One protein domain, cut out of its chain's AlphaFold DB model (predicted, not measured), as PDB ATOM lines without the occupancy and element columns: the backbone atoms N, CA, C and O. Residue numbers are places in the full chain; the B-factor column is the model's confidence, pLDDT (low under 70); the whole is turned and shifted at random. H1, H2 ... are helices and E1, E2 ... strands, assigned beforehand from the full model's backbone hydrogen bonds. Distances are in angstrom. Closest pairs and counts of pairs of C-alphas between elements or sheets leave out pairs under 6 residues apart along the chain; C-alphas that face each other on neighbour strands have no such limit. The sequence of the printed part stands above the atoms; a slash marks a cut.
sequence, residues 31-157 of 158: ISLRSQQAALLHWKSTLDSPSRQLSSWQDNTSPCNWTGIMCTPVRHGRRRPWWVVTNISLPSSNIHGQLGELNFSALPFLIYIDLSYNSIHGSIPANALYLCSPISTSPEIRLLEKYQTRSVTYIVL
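Overview. This is residues 31 to 157 of the 158 residues of the protein "LRRNT_2 domain-containing protein" of Arundo donax (UniProt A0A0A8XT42). This flat, compact domain has little regular structure: H1 packs over E2 of a curled, mixed sheet, E1 E2 E4 E6, and residues 135 to 140 stick out. Of 127 printed residues, class mixed, 45 are in H1 E1 E2 E3 E4 E5 H2 E6. The radius of gyration of the C-alphas is 14.9 A; the C-alphas span 44 by 40 by 21 A.

Along the chain. Begin in the sheet: E2 is residues 82 to 89, E1 69 to 74, E4 112 to 114, E6 154 to 156. From C-alpha 33 at (-0.872, 28.842, -34.639), H1 runs 20.2 A to C-alpha 46 at (-17.303, 17.826, -30.334). Find E3 at 96 to 98, E5 at 119 to 121, H2 at 126 to 130.

Arrangement. In the antiparallel hairpin E1 E2, N 72 and O 84 are 2.9 A apart. H1 is on the sheet, over E2; their closest C-alphas, 33 and 84, are 5.7 A apart. H1 and H2 have every O i to N i+4 pair within hydrogen-bond range.

Size, cuts and confidence. The printed part has no cut, H2 to E6 is a long link, and residues 50 and 123 to 157 have pLDDT under 70.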
ATOM      1  N   ILE A  31       1.197  25.182 -41.419       74.06
ATOM      2  CA  ILE A  31       1.073  24.796 -40.020       74.06
ATOM      3  C   ILE A  31       1.310  26.066 -39.209       74.06
ATOM      4  O   ILE A  31       2.433  26.548 -39.076       74.06
ATOM      5  N   SER A  32       0.226  26.670 -38.751       89.00
ATOM      6  CA  SER A  32       0.221  27.991 -38.149       89.00
ATOM      7  C   SER A  32      -0.476  27.883 -36.815       89.00
ATOM      8  O   SER A  32      -1.287  26.985 -36.586       89.00
ATOM      9  N   LEU A  33      -0.179  28.814 -35.917       93.12
ATOM     10  CA  LEU A  33      -0.872  28.842 -34.639       93.12
ATOM     11  C   LEU A  33      -2.393  28.999 -34.831       93.12
ATOM     12  O   LEU A  33      -3.168  28.426 -34.079       93.12
ATOM     13  N   ARG A  34      -2.820  29.691 -35.897       93.75
ATOM     14  CA  ARG A  34      -4.234  29.847 -36.265       93.75
ATOM     15  C   ARG A  34      -4.882  28.535 -36.721       93.75
ATOM     16  O   ARG A  34      -6.015  28.266 -36.341       93.75
ATOM     17  N   SER A  35      -4.201  27.709 -37.518       93.19
ATOM     18  CA  SER A  35      -4.754  26.400 -37.906       93.19
ATOM     19  C   SER A  35      -4.832  25.445 -36.712       93.19
ATOM     20  O   SER A  35      -5.804  24.706 -36.583       93.19
ATOM     21  N   GLN A  36      -3.849  25.508 -35.809       95.38
ATOM     22  CA  GLN A  36      -3.845  24.760 -34.546       95.38
ATOM     23  C   GLN A  36      -4.992  25.199 -33.628       95.38
ATOM     24  O   GLN A  36      -5.719  24.361 -33.106       95.38
ATOM     25  N   GLN A  37      -5.208  26.513 -33.502       96.75
ATOM     26  CA  GLN A  37      -6.342  27.097 -32.787       96.75
ATOM     27  C   GLN A  37      -7.675  26.555 -33.311       96.75
ATOM     28  O   GLN A  37      -8.499  26.084 -32.532       96.75
ATOM     29  N   ALA A  38      -7.873  26.591 -34.631       96.12
ATOM     30  CA  ALA A  38      -9.101  26.116 -35.258       96.12
ATOM     31  C   ALA A  38      -9.338  24.620 -35.000       96.12
ATOM     32  O   ALA A  38     -10.459  24.228 -34.690       96.12
ATOM     33  N   ALA A  39      -8.290  23.793 -35.065       95.38
ATOM     34  CA  ALA A  39      -8.385  22.365 -34.766       95.38
ATOM     35  C   ALA A  39      -8.770  22.091 -33.302       95.38
ATOM     36  O   ALA A  39      -9.616  21.237 -33.040       95.38
ATOM     37  N   LEU A  40      -8.199  22.839 -32.355       96.12
ATOM     38  CA  LEU A  40      -8.519  22.715 -30.931       96.12
ATOM     39  C   LEU A  40      -9.938  23.204 -30.605       96.12
ATOM     40  O   LEU A  40     -10.630  22.574 -29.810       96.12
ATOM     41  N   LEU A  41     -10.402  24.295 -31.226       96.62
ATOM     42  CA  LEU A  41     -11.780  24.778 -31.059       96.62
ATOM     43  C   LEU A  41     -12.799  23.838 -31.701       96.62
ATOM     44  O   LEU A  41     -13.862  23.618 -31.125       96.62
ATOM     45  N   HIS A  42     -12.462  23.255 -32.854       95.56
ATOM     46  CA  HIS A  42     -13.267  22.203 -33.461       95.56
ATOM     47  C   HIS A  42     -13.394  21.015 -32.508       95.56
ATOM     48  O   HIS A  42     -14.510  20.625 -32.182       95.56
ATOM     49  N   TRP A  43     -12.277  20.504 -31.979       94.31
ATOM     50  CA  TRP A  43     -12.314  19.425 -30.992       94.31
ATOM     51  C   TRP A  43     -13.134  19.809 -29.757       94.31
ATOM     52  O   TRP A  43     -14.006  19.057 -29.348       94.31
ATOM     53  N   LYS A  44     -12.969  21.025 -29.221       94.94
ATOM     54  CA  LYS A  44     -13.806  21.521 -28.118       94.94
ATOM     55  C   LYS A  44     -15.305  21.460 -28.436       94.94
ATOM     56  O   LYS A  44     -16.093  21.198 -27.533       94.94
ATOM     57  N   SER A  45     -15.704  21.718 -29.681       94.19
ATOM     58  CA  SER A  45     -17.111  21.681 -30.096       94.19
ATOM     59  C   SER A  45     -17.700  20.271 -30.210       94.19
ATOM     60  O   SER A  45     -18.920  20.140 -30.194       94.19
ATOM     61  N   THR A  46     -16.862  19.231 -30.290       92.44
ATOM     62  CA  THR A  46     -17.303  17.826 -30.334       92.44
ATOM     63  C   THR A  46     -17.352  17.163 -28.954       92.44
ATOM     64  O   THR A  46     -17.792  16.020 -28.848       92.44
ATOM     65  N   LEU A  47     -16.902  17.853 -27.900       91.12
ATOM     66  CA  LEU A  47     -16.941  17.356 -26.524       91.12
ATOM     67  C   LEU A  47     -18.355  17.457 -25.939       91.12
ATOM     68  O   LEU A  47     -19.066  18.446 -26.145       91.12
ATOM     69  N   ASP A  48     -18.731  16.467 -25.135       82.62
ATOM     70  CA  ASP A  48     -20.011  16.442 -24.437       82.62
ATOM     71  C   ASP A  48     -19.984  17.476 -23.306       82.62
ATOM     72  O   ASP A  48     -19.293  17.293 -22.307       82.62
ATOM     73  N   SER A  49     -20.750  18.562 -23.457       75.44
ATOM     74  CA  SER A  49     -20.814  19.707 -22.529       75.44
ATOM     75  C   SER A  49     -19.440  20.325 -22.197       75.44
ATOM     76  O   SER A  49     -18.686  19.790 -21.383       75.44
ATOM     77  N   PRO A  50     -19.088  21.506 -22.740       69.12
ATOM     78  CA  PRO A  50     -17.758  22.073 -22.535       69.12
ATOM     79  C   PRO A  50     -17.477  22.340 -21.048       69.12
ATOM     80  O   PRO A  50     -18.109  23.190 -20.416       69.12
ATOM     81  N   SER A  51     -16.501  21.612 -20.496       80.06
ATOM     82  CA  SER A  51     -16.039  21.780 -19.117       80.06
ATOM     83  C   SER A  51     -15.641  23.231 -18.842       80.06
ATOM     84  O   SER A  51     -15.044  23.901 -19.688       80.06
ATOM     85  N   ARG A  52     -15.891  23.710 -17.614       86.50
ATOM     86  CA  ARG A  52     -15.430  25.032 -17.148       86.50
ATOM     87  C   ARG A  52     -13.915  25.215 -17.300       86.50
ATOM     88  O   ARG A  52     -13.465  26.346 -17.477       86.50
ATOM     89  N   GLN A  53     -13.149  24.123 -17.300       88.06
ATOM     90  CA  GLN A  53     -11.701  24.148 -17.526       88.06
ATOM     91  C   GLN A  53     -11.324  24.616 -18.943       88.06
ATOM     92  O   GLN A  53     -10.259  25.192 -19.138       88.06
ATOM     93  N   LEU A  54     -12.226  24.463 -19.917       93.06
ATOM     94  CA  LEU A  54     -12.050  24.909 -21.303       93.06
ATOM     95  C   LEU A  54     -12.602  26.325 -21.551       93.06
ATOM     96  O   LEU A  54     -12.746  26.743 -22.702       93.06
ATOM     97  N   SER A  55     -12.952  27.079 -20.506       93.81
ATOM     98  CA  SER A  55     -13.528  28.431 -20.638       93.81
ATOM     99  C   SER A  55     -12.579  29.440 -21.293       93.81
ATOM    100  O   SER A  55     -13.036  30.332 -22.008       93.81
ATOM    101  N   SER A  56     -11.267  29.274 -21.112       95.94
ATOM    102  CA  SER A  56     -10.239  30.106 -21.747       95.94
ATOM    103  C   SER A  56     -10.091  29.845 -23.248       95.94
ATOM    104  O   SER A  56      -9.586  30.708 -23.955       95.94
ATOM    105  N   TRP A  57     -10.574  28.706 -23.755       96.38
ATOM    106  CA  TRP A  57     -10.462  28.336 -25.164       96.38
ATOM    107  C   TRP A  57     -11.477  29.113 -26.007       96.38
ATOM    108  O   TRP A  57     -12.628  28.685 -26.152       96.38
ATOM    109  N   GLN A  58     -11.077  30.269 -26.533       95.50
ATOM    110  CA  GLN A  58     -11.954  31.190 -27.264       95.50
ATOM    111  C   GLN A  58     -11.314  31.666 -28.568       95.50
ATOM    112  O   GLN A  58     -10.105  31.871 -28.636       95.50
ATOM    113  N   ASP A  59     -12.135  31.910 -29.589       94.25
ATOM    114  CA  ASP A  59     -11.680  32.297 -30.934       94.25
ATOM    115  C   ASP A  59     -10.891  33.625 -30.969       94.25
ATOM    116  O   ASP A  59      -9.988  33.828 -31.778       94.25
ATOM    117  N   ASN A  60     -11.167  34.526 -30.026       93.75
ATOM    118  CA  ASN A  60     -10.501  35.824 -29.898       93.75
ATOM    119  C   ASN A  60      -9.229  35.800 -29.025       93.75
ATOM    120  O   ASN A  60      -8.648  36.855 -28.771       93.75
ATOM    121  N   THR A  61      -8.790  34.632 -28.548       94.81
ATOM    122  CA  THR A  61      -7.611  34.495 -27.681       94.81
ATOM    123  C   THR A  61      -6.585  33.547 -28.290       94.81
ATOM    124  O   THR A  61      -6.925  32.598 -28.990       94.81
ATOM    125  N   SER A  62      -5.303  33.807 -28.027       95.25
ATOM    126  CA  SER A  62      -4.224  32.925 -28.482       95.25
ATOM    127  C   SER A  62      -4.296  31.569 -27.766       95.25
ATOM    128  O   SER A  62      -4.386  31.576 -26.535       95.25
ATOM    129  N   PRO A  63      -4.132  30.431 -28.476       96.56
ATOM    130  CA  PRO A  63      -4.021  29.108 -27.858       96.56
ATOM    131  C   PRO A  63      -2.973  29.030 -26.756       96.56
ATOM    132  O   PRO A  63      -3.155  28.329 -25.773       96.56
ATOM    133  N   CYS A  64      -1.887  29.791 -26.884       96.62
ATOM    134  CA  CYS A  64      -0.789  29.780 -25.920       96.62
ATOM    135  C   CYS A  64      -1.150  30.401 -24.562       96.62
ATOM    136  O   CYS A  64      -0.365  30.295 -23.626       96.62
ATOM    137  N   ASN A  65      -2.314  31.051 -24.464       97.06
ATOM    138  CA  ASN A  65      -2.859  31.593 -23.220       97.06
ATOM    139  C   ASN A  65      -3.986  30.715 -22.653       97.06
ATOM    140  O   ASN A  65      -4.616  31.088 -21.664       97.06
ATOM    141  N   TRP A  66      -4.303  29.593 -23.301       97.88
ATOM    142  CA  TRP A  66      -5.375  28.715 -22.861       97.88
ATOM    143  C   TRP A  66      -4.927  27.800 -21.732       97.88
ATOM    144  O   TRP A  66      -3.786  27.344 -21.665       97.88
ATOM    145  N   THR A  67      -5.877  27.483 -20.859       97.12
ATOM    146  CA  THR A  67      -5.693  26.502 -19.794       97.12
ATOM    147  C   THR A  67      -5.301  25.167 -20.414       97.12
ATOM    148  O   THR A  67      -5.986  24.681 -21.316       97.12
ATOM    149  N   GLY A  68      -4.203  24.592 -19.927       95.69
ATOM    150  CA  GLY A  68      -3.723  23.286 -20.362       95.69
ATOM    151  C   GLY A  68      -3.039  23.257 -21.727       95.69
ATOM    152  O   GLY A  68      -2.722  22.172 -22.195       95.69
ATOM    153  N   ILE A  69      -2.790  24.398 -22.378       97.50
ATOM    154  CA  ILE A  69      -2.038  24.457 -23.638       97.50
ATOM    155  C   ILE A  69      -0.659  25.055 -23.385       97.50
ATOM    156  O   ILE A  69      -0.546  26.157 -22.852       97.50
ATOM    157  N   MET A  70       0.398  24.368 -23.827       96.31
ATOM    158  CA  MET A  70       1.731  24.971 -23.908       96.31
ATOM    159  C   MET A  70       2.144  25.154 -25.359       96.31
ATOM    160  O   MET A  70       2.022  24.244 -26.184       96.31
ATOM    161  N   CYS A  71       2.688  26.335 -25.643       95.88
ATOM    162  CA  CYS A  71       3.333  26.628 -26.908       95.88
ATOM    163  C   CYS A  71       4.840  26.789 -26.737       95.88
ATOM    164  O   CYS A  71       5.302  27.352 -25.745       95.88
ATOM    165  N   THR A  72       5.603  26.403 -27.754       92.94
ATOM    166  CA  THR A  72       7.035  26.700 -27.839       92.94
ATOM    167  C   THR A  72       7.341  27.563 -29.063       92.94
ATOM    168  O   THR A  72       6.658  27.469 -30.090       92.94
ATOM    169  N   PRO A  73       8.353  28.443 -28.976       92.56
ATOM    170  CA  PRO A  73       8.815  29.200 -30.123       92.56
ATOM    171  C   PRO A  73       9.741  28.328 -30.979       92.56
ATOM    172  O   PRO A  73      10.801  27.896 -30.529       92.56
ATOM    173  N   VAL A  74       9.384  28.129 -32.242       87.31
ATOM    174  CA  VAL A  74      10.236  27.473 -33.239       87.31
ATOM    175  C   VAL A  74      10.977  28.538 -34.035       87.31
ATOM    176  O   VAL A  74      10.406  29.553 -34.444       87.31
ATOM    177  N   ARG A  75      12.276  28.320 -34.248       87.44
ATOM    178  CA  ARG A  75      13.130  29.185 -35.067       87.44
ATOM    179  C   ARG A  75      13.559  28.443 -36.319       87.44
ATOM    180  O   ARG A  75      14.000  27.304 -36.243       87.44
ATOM    181  N   HIS A  76      13.504  29.126 -37.456       80.69
ATOM    182  CA  HIS A  76      14.058  28.614 -38.702       80.69
ATOM    183  C   HIS A  76      14.831  29.712 -39.425       80.69
ATOM    184  O   HIS A  76      14.264  30.694 -39.920       80.69
ATOM    185  N   GLY A  77      16.153  29.548 -39.450       85.44
ATOM    186  CA  GLY A  77      17.082  30.540 -39.974       85.44
ATOM    187  C   GLY A  77      16.954  31.885 -39.255       85.44
ATOM    188  O   GLY A  77      16.855  31.952 -38.033       85.44
ATOM    189  N   ARG A  78      16.943  32.971 -40.032       85.81
ATOM    190  CA  ARG A  78      16.852  34.352 -39.524       85.81
ATOM    191  C   ARG A  78      15.416  34.877 -39.397       85.81
ATOM    192  O   ARG A  78      15.223  36.071 -39.178       85.81
ATOM    193  N   ARG A  79      14.399  34.026 -39.583       84.12
ATOM    194  CA  ARG A  79      12.994  34.449 -39.474       84.12
ATOM    195  C   ARG A  79      12.612  34.695 -38.015       84.12
ATOM    196  O   ARG A  79      13.204  34.124 -37.099       84.12
ATOM    197  N   ARG A  80      11.599  35.545 -37.806       87.06
ATOM    198  CA  ARG A  80      10.976  35.711 -36.488       87.06
ATOM    199  C   ARG A  80      10.492  34.339 -35.994       87.06
ATOM    200  O   ARG A  80       9.940  33.593 -36.807       87.06
ATOM    201  N   PRO A  81      10.696  34.005 -34.708       88.25
ATOM    202  CA  PRO A  81      10.151  32.777 -34.155       88.25
ATOM    203  C   PRO A  81       8.633  32.768 -34.315       88.25
ATOM    204  O   PRO A  81       7.991  33.809 -34.155       88.25
ATOM    205  N   TRP A  82       8.070  31.603 -34.604       89.19
ATOM    206  CA  TRP A  82       6.628  31.397 -34.547       89.19
ATOM    207  C   TRP A  82       6.305  30.409 -33.439       89.19
ATOM    208  O   TRP A  82       7.120  29.562 -33.083       89.19
ATOM    209  N   TRP A  83       5.112  30.543 -32.880       93.44
ATOM    210  CA  TRP A  83       4.652  29.696 -31.794       93.44
ATOM    211  C   TRP A  83       3.897  28.495 -32.348       93.44
ATOM    212  O   TRP A  83       3.111  28.628 -33.291       93.44
ATOM    213  N   VAL A  84       4.137  27.333 -31.755       93.75
ATOM    214  CA  VAL A  84       3.441  26.081 -32.057       93.75
ATOM    215  C   VAL A  84       2.991  25.442 -30.755       93.75
ATOM    216  O   VAL A  84       3.691  25.557 -29.752       93.75
ATOM    217  N   VAL A  85       1.834  24.790 -30.762       94.81
ATOM    218  CA  VAL A  85       1.334  23.990 -29.645       94.81
ATOM    219  C   VAL A  85       2.157  22.714 -29.565       94.81
ATOM    220  O   VAL A  85       2.292  21.992 -30.551       94.81
ATOM    221  N   THR A  86       2.703  22.446 -28.386       91.62
ATOM    222  CA  THR A  86       3.533  21.265 -28.115       91.62
ATOM    223  C   THR A  86       2.961  20.377 -27.025       91.62
ATOM    224  O   THR A  86       3.256  19.186 -27.001       91.62
ATOM    225  N   ASN A  87       2.115  20.926 -26.152       92.00
ATOM    226  CA  ASN A  87       1.548  20.199 -25.027       92.00
ATOM    227  C   ASN A  87       0.055  20.508 -24.872       92.00
ATOM    228  O   ASN A  87      -0.342  21.676 -24.938       92.00
ATOM    229  N   ILE A  88      -0.733  19.463 -24.622       93.06
ATOM    230  CA  ILE A  88      -2.105  19.552 -24.122       93.06
ATOM    231  C   ILE A  88      -2.171  18.784 -22.793       93.06
ATOM    232  O   ILE A  88      -2.097  17.562 -22.789       93.06
ATOM    233  N   SER A  89      -2.340  19.466 -21.665       91.69
ATOM    234  CA  SER A  89      -2.452  18.846 -20.340       91.69
ATOM    235  C   SER A  89      -3.701  19.348 -19.627       91.69
ATOM    236  O   SER A  89      -3.787  20.501 -19.207       91.69
ATOM    237  N   LEU A  90      -4.696  18.472 -19.519       91.94
ATOM    238  CA  LEU A  90      -5.986  18.732 -18.885       91.94
ATOM    239  C   LEU A  90      -6.398  17.553 -17.984       91.94
ATOM    240  O   LEU A  90      -7.499  17.015 -18.145       91.94
ATOM    241  N   PRO A  91      -5.553  17.107 -17.037       87.50
ATOM    242  CA  PRO A  91      -5.915  16.013 -16.148       87.50
ATOM    243  C   PRO A  91      -7.108  16.399 -15.263       87.50
ATOM    244  O   PRO A  91      -7.274  17.567 -14.901       87.50
ATOM    245  N   SER A  92      -7.950  15.428 -14.901       88.69
ATOM    246  CA  SER A  92      -9.090  15.600 -13.974       88.69
ATOM    247  C   SER A  92     -10.013  16.779 -14.314       88.69
ATOM    248  O   SER A  92     -10.613  17.400 -13.437       88.69
ATOM    249  N   SER A  93     -10.125  17.121 -15.597       90.69
ATOM    250  CA  SER A  93     -10.829  18.321 -16.053       90.69
ATOM    251  C   SER A  93     -12.315  18.082 -16.328       90.69
ATOM    252  O   SER A  93     -12.993  18.979 -16.832       90.69
ATOM    253  N   ASN A  94     -12.833  16.902 -15.965       89.69
ATOM    254  CA  ASN A  94     -14.213  16.472 -16.199       89.69
ATOM    255  C   ASN A  94     -14.636  16.662 -17.666       89.69
ATOM    256  O   ASN A  94     -15.705  17.199 -17.956       89.69
ATOM    257  N   ILE A  95     -13.744  16.303 -18.588       88.94
ATOM    258  CA  ILE A  95     -13.992  16.353 -20.025       88.94
ATOM    259  C   ILE A  95     -14.606  15.024 -20.464       88.94
ATOM    260  O   ILE A  95     -14.125  13.957 -20.080       88.94
ATOM    261  N   HIS A  96     -15.649  15.103 -21.283       89.94
ATOM    262  CA  HIS A  96     -16.366  13.965 -21.848       89.94
ATOM    263  C   HIS A  96     -16.343  14.092 -23.373       89.94
ATOM    264  O   HIS A  96     -16.500  15.197 -23.891       89.94
ATOM    265  N   GLY A  97     -16.094  13.005 -24.100       88.69
ATOM    266  CA  GLY A  97     -16.133  13.020 -25.566       88.69
ATOM    267  C   GLY A  97     -15.078  12.137 -26.225       88.69
ATOM    268  O   GLY A  97     -14.548  11.207 -25.614       88.69
ATOM    269  N   GLN A  98     -14.774  12.412 -27.495       86.69
ATOM    270  CA  GLN A  98     -13.908  11.555 -28.308       86.69
ATOM    271  C   GLN A  98     -12.576  12.221 -28.666       86.69
ATOM    272  O   GLN A  98     -12.542  13.340 -29.176       86.69
ATOM    273  N   LEU A  99     -11.463  11.511 -28.456       85.38
ATOM    274  CA  LEU A  99     -10.135  11.981 -28.877       85.38
ATOM    275  C   LEU A  99      -9.941  11.885 -30.396       85.38
ATOM    276  O   LEU A  99      -9.173  12.656 -30.964       85.38
ATOM    277  N   GLY A 100     -10.645  10.960 -31.059       84.31
ATOM    278  CA  GLY A 100     -10.546  10.746 -32.508       84.31
ATOM    279  C   GLY A 100     -10.957  11.956 -33.357       84.31
ATOM    280  O   GLY A 100     -10.507  12.076 -34.491       84.31
ATOM    281  N   GLU A 101     -11.742  12.875 -32.789       88.94
ATOM    282  CA  GLU A 101     -12.180  14.121 -33.436       88.94
ATOM    283  C   GLU A 101     -11.107  15.227 -33.425       88.94
ATOM    284  O   GLU A 101     -11.257  16.265 -34.077       88.94
ATOM    285  N   LEU A 102     -10.011  15.040 -32.678       89.94
ATOM    286  CA  LEU A 102      -8.889  15.970 -32.685       89.94
ATOM    287  C   LEU A 102      -8.071  15.795 -33.971       89.94
ATOM    288  O   LEU A 102      -7.485  14.746 -34.232       89.94
ATOM    289  N   ASN A 103      -7.972  16.862 -34.764       90.25
ATOM    290  CA  ASN A 103      -7.164  16.855 -35.980       90.25
ATOM    291  C   ASN A 103      -5.662  16.974 -35.657       90.25
ATOM    292  O   ASN A 103      -5.091  18.066 -35.681       90.25
ATOM    293  N   PHE A 104      -5.010  15.840 -35.396       85.88
ATOM    294  CA  PHE A 104      -3.569  15.769 -35.126       85.88
ATOM    295  C   PHE A 104      -2.698  16.265 -36.292       85.88
ATOM    296  O   PHE A 104      -1.628  16.816 -36.056       85.88
ATOM    297  N   SER A 105      -3.166  16.177 -37.544       86.25
ATOM    298  CA  SER A 105      -2.450  16.735 -38.706       86.25
ATOM    299  C   SER A 105      -2.301  18.255 -38.639       86.25
ATOM    300  O   SER A 105      -1.374  18.813 -39.220       86.25
ATOM    301  N   ALA A 106      -3.201  18.938 -37.926       91.38
ATOM    302  CA  ALA A 106      -3.089  20.370 -37.678       91.38
ATOM    303  C   ALA A 106      -2.122  20.704 -36.531       91.38
ATOM    304  O   ALA A 106      -1.724  21.863 -36.425       91.38
ATOM    305  N   LEU A 107      -1.725  19.717 -35.718       89.75
ATOM    306  CA  LEU A 107      -0.878  19.826 -34.523       89.75
ATOM    307  C   LEU A 107       0.440  19.029 -34.671       89.75
ATOM    308  O   LEU A 107       0.770  18.214 -33.814       89.75
ATOM    309  N   PRO A 108       1.241  19.247 -35.728       86.00
ATOM    310  CA  PRO A 108       2.392  18.392 -36.046       86.00
ATOM    311  C   PRO A 108       3.611  18.611 -35.139       86.00
ATOM    312  O   PRO A 108       4.624  17.946 -35.309       86.00
ATOM    313  N   PHE A 109       3.542  19.570 -34.215       87.25
ATOM    314  CA  PHE A 109       4.563  19.798 -33.190       87.25
ATOM    315  C   PHE A 109       4.091  19.360 -31.799       87.25
ATOM    316  O   PHE A 109       4.801  19.583 -30.822       87.25
ATOM    317  N   LEU A 110       2.892  18.774 -31.690       87.12
ATOM    318  CA  LEU A 110       2.397  18.239 -30.431       87.12
ATOM    319  C   LEU A 110       3.274  17.053 -30.034       87.12
ATOM    320  O   LEU A 110       3.360  16.083 -30.777       87.12
ATOM    321  N   ILE A 111       3.910  17.152 -28.870       83.81
ATOM    322  CA  ILE A 111       4.794  16.117 -28.325       83.81
ATOM    323  C   ILE A 111       4.243  15.492 -27.039       83.81
ATOM    324  O   ILE A 111       4.718  14.460 -26.576       83.81
ATOM    325  N   TYR A 112       3.239  16.113 -26.422       81.00
ATOM    326  CA  TYR A 112       2.680  15.625 -25.170       81.00
ATOM    327  C   TYR A 112       1.181  15.866 -25.097       81.00
ATOM    328  O   TYR A 112       0.702  16.975 -25.354       81.00
ATOM    329  N   ILE A 113       0.452  14.836 -24.676       86.56
ATOM    330  CA  ILE A 113      -0.945  14.966 -24.290       86.56
ATOM    331  C   ILE A 113      -1.248  14.168 -23.017       86.56
ATOM    332  O   ILE A 113      -0.980  12.969 -22.931       86.56
ATOM    333  N   ASP A 114      -1.823  14.857 -22.035       84.56
ATOM    334  CA  ASP A 114      -2.347  14.292 -20.795       84.56
ATOM    335  C   ASP A 114      -3.817  14.667 -20.643       84.56
ATOM    336  O   ASP A 114      -4.175  15.814 -20.366       84.56
ATOM    337  N   LEU A 115      -4.669  13.664 -20.825       86.38
ATOM    338  CA  LEU A 115      -6.107  13.747 -20.588       86.38
ATOM    339  C   LEU A 115      -6.535  12.754 -19.500       86.38
ATOM    340  O   LEU A 115      -7.686  12.316 -19.481       86.38
ATOM    341  N   SER A 116      -5.625  12.376 -18.600       80.62
ATOM    342  CA  SER A 116      -5.912  11.457 -17.500       80.62
ATOM    343  C   SER A 116      -7.072  11.942 -16.621       80.62
ATOM    344  O   SER A 116      -7.342  13.133 -16.483       80.62
ATOM    345  N   TYR A 117      -7.796  10.997 -16.035       83.75
ATOM    346  CA  TYR A 117      -8.955  11.221 -15.172       83.75
ATOM    347  C   TYR A 117     -10.080  12.040 -15.835       83.75
ATOM    348  O   TYR A 117     -10.802  12.783 -15.173       83.75
ATOM    349  N   ASN A 118     -10.236  11.887 -17.150       86.00
ATOM    350  CA  ASN A 118     -11.385  12.355 -17.922       86.00
ATOM    351  C   ASN A 118     -12.129  11.164 -18.546       86.00
ATOM    352  O   ASN A 118     -11.607  10.051 -18.619       86.00
ATOM    353  N   SER A 119     -13.329  11.413 -19.054       87.38
ATOM    354  CA  SER A 119     -14.160  10.436 -19.762       87.38
ATOM    355  C   SER A 119     -13.979  10.583 -21.273       87.38
ATOM    356  O   SER A 119     -14.906  10.895 -22.016       87.38
ATOM    357  N   ILE A 120     -12.737  10.394 -21.722       84.06
ATOM    358  CA  ILE A 120     -12.369  10.451 -23.138       84.06
ATOM    359  C   ILE A 120     -12.396   9.044 -23.741       84.06
ATOM    360  O   ILE A 120     -11.903   8.079 -23.151       84.06
ATOM    361  N   HIS A 121     -12.975   8.923 -24.931       79.62
ATOM    362  CA  HIS A 121     -13.149   7.665 -25.652       79.62
ATOM    363  C   HIS A 121     -12.670   7.784 -27.111       79.62
ATOM    364  O   HIS A 121     -12.258   8.851 -27.568       79.62
ATOM    365  N   GLY A 122     -12.722   6.684 -27.864       71.12
ATOM    366  CA  GLY A 122     -12.262   6.640 -29.256       71.12
ATOM    367  C   GLY A 122     -10.768   6.333 -29.398       71.12
ATOM    368  O   GLY A 122      -9.990   6.434 -28.450       71.12
ATOM    369  N   SER A 123     -10.371   5.888 -30.588       67.50
ATOM    370  CA  SER A 123      -8.977   5.564 -30.904       67.50
ATOM    371  C   SER A 123      -8.233   6.780 -31.438       67.50
ATOM    372  O   SER A 123      -8.786   7.554 -32.217       67.50
ATOM    373  N   ILE A 124      -6.949   6.884 -31.103       66.00
ATOM    374  CA  ILE A 124      -6.026   7.788 -31.792       66.00
ATOM    375  C   ILE A 124      -5.887   7.270 -33.230       66.00
ATOM    376  O   ILE A 124      -5.506   6.107 -33.410       66.00
ATOM    377  N   PRO A 125      -6.238   8.065 -34.251       64.38
ATOM    378  CA  PRO A 125      -6.193   7.586 -35.621       64.38
ATOM    379  C   PRO A 125      -4.732   7.349 -36.033       64.38
ATOM    380  O   PRO A 125      -3.825   8.078 -35.632       64.38
ATOM    381  N   ALA A 126      -4.481   6.282 -36.800       57.94
ATOM    382  CA  ALA A 126      -3.122   5.797 -37.066       57.94
ATOM    383  C   ALA A 126      -2.221   6.858 -37.726       57.94
ATOM    384  O   ALA A 126      -1.026   6.912 -37.456       57.94
ATOM    385  N   ASN A 127      -2.799   7.751 -38.532       55.00
ATOM    386  CA  ASN A 127      -2.110   8.899 -39.127       55.00
ATOM    387  C   ASN A 127      -1.476   9.837 -38.085       55.00
ATOM    388  O   ASN A 127      -0.409  10.378 -38.359       55.00
ATOM    389  N   ALA A 128      -2.059   9.990 -36.893       53.94
ATOM    390  CA  ALA A 128      -1.466  10.773 -35.807       53.94
ATOM    391  C   ALA A 128      -0.156  10.153 -35.288       53.94
ATOM    392  O   ALA A 128       0.769  10.879 -34.934       53.94
ATOM    393  N   LEU A 129      -0.046   8.818 -35.304       51.09
ATOM    394  CA  LEU A 129       1.167   8.099 -34.899       51.09
ATOM    395  C   LEU A 129       2.292   8.249 -35.933       51.09
ATOM    396  O   LEU A 129       3.455   8.358 -35.561       51.09
ATOM    397  N   TYR A 130       1.954   8.302 -37.226       44.41
ATOM    398  CA  TYR A 130       2.940   8.515 -38.295       44.41
ATOM    399  C   TYR A 130       3.470   9.956 -38.340       44.41
ATOM    400  O   TYR A 130       4.642  10.167 -38.653       44.41
ATOM    401  N   LEU A 131       2.637  10.942 -37.992       47.06
ATOM    402  CA  LEU A 131       3.011  12.362 -37.944       47.06
ATOM    403  C   LEU A 131       3.998  12.703 -36.815       47.06
ATOM    404  O   LEU A 131       4.631  13.751 -36.877       47.06
ATOM    405  N   CYS A 132       4.157  11.816 -35.829       42.28
ATOM    406  CA  CYS A 132       5.083  11.971 -34.703       42.28
ATOM    407  C   CYS A 132       6.415  11.231 -34.911       42.28
ATOM    408  O   CYS A 132       7.119  10.951 -33.948       42.28
ATOM    409  N   SER A 133       6.769  10.867 -36.149       35.31
ATOM    410  CA  SER A 133       8.083  10.279 -36.422       35.31
ATOM    411  C   SER A 133       9.144  11.384 -36.569       35.31
ATOM    412  O   SER A 133       9.009  12.253 -37.436       35.31
ATOM    413  N   PRO A 134      10.209  11.397 -35.743       42.44
ATOM    414  CA  PRO A 134      11.246  12.410 -35.852       42.44
ATOM    415  C   PRO A 134      12.091  12.183 -37.110       42.44
ATOM    416  O   PRO A 134      12.603  11.090 -37.352       42.44
ATOM    417  N   ILE A 135      12.358  13.257 -37.860       45.00
ATOM    418  CA  ILE A 135      13.569  13.355 -38.689       45.00
ATOM    419  C   ILE A 135      14.747  13.592 -37.727       45.00
ATOM    420  O   ILE A 135      15.310  14.679 -37.671       45.00
ATOM    421  N   SER A 136      15.077  12.614 -36.880       33.03
ATOM    422  CA  SER A 136      16.385  12.506 -36.226       33.03
ATOM    423  C   SER A 136      16.502  11.179 -35.487       33.03
ATOM    424  O   SER A 136      15.693  10.840 -34.629       33.03
ATOM    425  N   THR A 137      17.533  10.427 -35.836       39.78
ATOM    426  CA  THR A 137      17.942   9.175 -35.210       39.78
ATOM    427  C   THR A 137      18.464   9.425 -33.790       39.78
ATOM    428  O   THR A 137      19.584   9.905 -33.632       39.78
ATOM    429  N   SER A 138      17.698   9.054 -32.764       30.59
ATOM    430  CA  SER A 138      18.239   8.770 -31.428       30.59
ATOM    431  C   SER A 138      17.472   7.601 -30.796       30.59
ATOM    432  O   SER A 138      16.242   7.663 -30.732       30.59
ATOM    433  N   PRO A 139      18.141   6.510 -30.376       40.56
ATOM    434  CA  PRO A 139      17.477   5.287 -29.961       40.56
ATOM    435  C   PRO A 139      17.373   5.217 -28.437       40.56
ATOM    436  O   PRO A 139      18.072   4.418 -27.833       40.56
ATOM    437  N   GLU A 140      16.523   6.021 -27.792       40.94
ATOM    438  CA  GLU A 140      16.146   5.723 -26.401       40.94
ATOM    439  C   GLU A 140      14.900   6.479 -25.919       40.94
ATOM    440  O   GLU A 140      15.002   7.451 -25.185       40.94
ATOM    441  N   ILE A 141      13.700   5.993 -26.269       40.78
ATOM    442  CA  ILE A 141      12.527   6.120 -25.384       40.78
ATOM    443  C   ILE A 141      11.772   4.786 -25.374       40.78
ATOM    444  O   ILE A 141      11.275   4.302 -26.392       40.78
ATOM    445  N   ARG A 142      11.740   4.167 -24.190       35.97
ATOM    446  CA  ARG A 142      11.028   2.926 -23.873       35.97
ATOM    447  C   ARG A 142       9.533   3.177 -23.662       35.97
ATOM    448  O   ARG A 142       9.164   4.059 -22.902       35.97
ATOM    449  N   LEU A 143       8.758   2.249 -24.230       35.47
ATOM    450  CA  LEU A 143       7.434   1.751 -23.827       35.47
ATOM    451  C   LEU A 143       6.256   2.746 -23.839       35.47
ATOM    452  O   LEU A 143       6.018   3.468 -22.880       35.47
ATOM    453  N   LEU A 144       5.395   2.617 -24.855       38.12
ATOM    454  CA  LEU A 144       3.955   2.773 -24.644       38.12
ATOM    455  C   LEU A 144       3.384   1.397 -24.280       38.12
ATOM    456  O   LEU A 144       3.084   0.586 -25.158       38.12
ATOM    457  N   GLU A 145       3.221   1.125 -22.984       33.00
ATOM    458  CA  GLU A 145       2.195   0.174 -22.568       33.00
ATOM    459  C   GLU A 145       0.833   0.800 -22.867       33.00
ATOM    460  O   GLU A 145       0.446   1.833 -22.320       33.00
ATOM    461  N   LYS A 146       0.091   0.163 -23.772       36.34
ATOM    462  CA  LYS A 146      -1.306   0.475 -24.053       36.34
ATOM    463  C   LYS A 146      -2.163   0.012 -22.872       36.34
ATOM    464  O   LYS A 146      -2.809  -1.029 -22.951       36.34
ATOM    465  N   TYR A 147      -2.210   0.783 -21.790       32.75
ATOM    466  CA  TYR A 147      -3.245   0.606 -20.773       32.75
ATOM    467  C   TYR A 147      -4.467   1.435 -21.143       32.75
ATOM    468  O   TYR A 147      -4.672   2.561 -20.704       32.75
ATOM    469  N   GLN A 148      -5.318   0.837 -21.974       40.06
ATOM    470  CA  GLN A 148      -6.683   1.304 -22.191       40.06
ATOM    471  C   GLN A 148      -7.561   0.903 -20.991       40.06
ATOM    472  O   GLN A 148      -8.556   0.196 -21.130       40.06
ATOM    473  N   THR A 149      -7.176   1.319 -19.785       30.95
ATOM    474  CA  THR A 149      -7.922   1.103 -18.541       30.95
ATOM    475  C   THR A 149      -8.526   2.424 -18.086       30.95
ATOM    476  O   THR A 149      -7.919   3.164 -17.328       30.95
ATOM    477  N   ARG A 150      -9.736   2.700 -18.590       40.53
ATOM    478  CA  ARG A 150     -10.802   3.614 -18.112       40.53
ATOM    479  C   ARG A 150     -10.510   5.040 -17.600       40.53
ATOM    480  O   ARG A 150     -11.476   5.788 -17.542       40.53
ATOM    481  N   SER A 151      -9.283   5.459 -17.293       43.03
ATOM    482  CA  SER A 151      -9.036   6.756 -16.646       43.03
ATOM    483  C   SER A 151      -7.660   7.366 -16.916       43.03
ATOM    484  O   SER A 151      -7.310   8.327 -16.246       43.03
ATOM    485  N   VAL A 152      -6.841   6.863 -17.845       41.53
ATOM    486  CA  VAL A 152      -5.491   7.418 -18.048       41.53
ATOM    487  C   VAL A 152      -5.126   7.446 -19.532       41.53
ATOM    488  O   VAL A 152      -5.012   6.408 -20.170       41.53
ATOM    489  N   THR A 153      -4.951   8.640 -20.102       48.75
ATOM    490  CA  THR A 153      -4.361   8.831 -21.436       48.75
ATOM    491  C   THR A 153      -3.142   9.725 -21.273       48.75
ATOM    492  O   THR A 153      -3.276  10.945 -21.254       48.75
ATOM    493  N   TYR A 154      -1.976   9.099 -21.115       48.41
ATOM    494  CA  TYR A 154      -0.686   9.746 -21.316       48.41
ATOM    495  C   TYR A 154      -0.194   9.347 -22.701       48.41
ATOM    496  O   TYR A 154      -0.041   8.157 -22.981       48.41
ATOM    497  N   ILE A 155       0.058  10.323 -23.563       56.00
ATOM    498  CA  ILE A 155       0.845  10.090 -24.770       56.00
ATOM    499  C   ILE A 155       2.039  11.030 -24.697       56.00
ATOM    500  O   ILE A 155       1.914  12.237 -24.901       56.00
ATOM    501  N   VAL A 156       3.189  10.454 -24.355       44.78
ATOM    502  CA  VAL A 156       4.486  11.077 -24.600       44.78
ATOM    503  C   VAL A 156       4.841  10.692 -26.028       44.78
ATOM    504  O   VAL A 156       5.067   9.518 -26.320       44.78
ATOM    505  N   LEU A 157       4.764  11.659 -26.930       45.75
ATOM    506  CA  LEU A 157       5.182  11.493 -28.314       45.75
ATOM    507  C   LEU A 157       6.704  11.753 -28.348       45.75
ATOM    508  O   LEU A 157       7.176  12.608 -27.593       45.75
TER     509      LEU A 157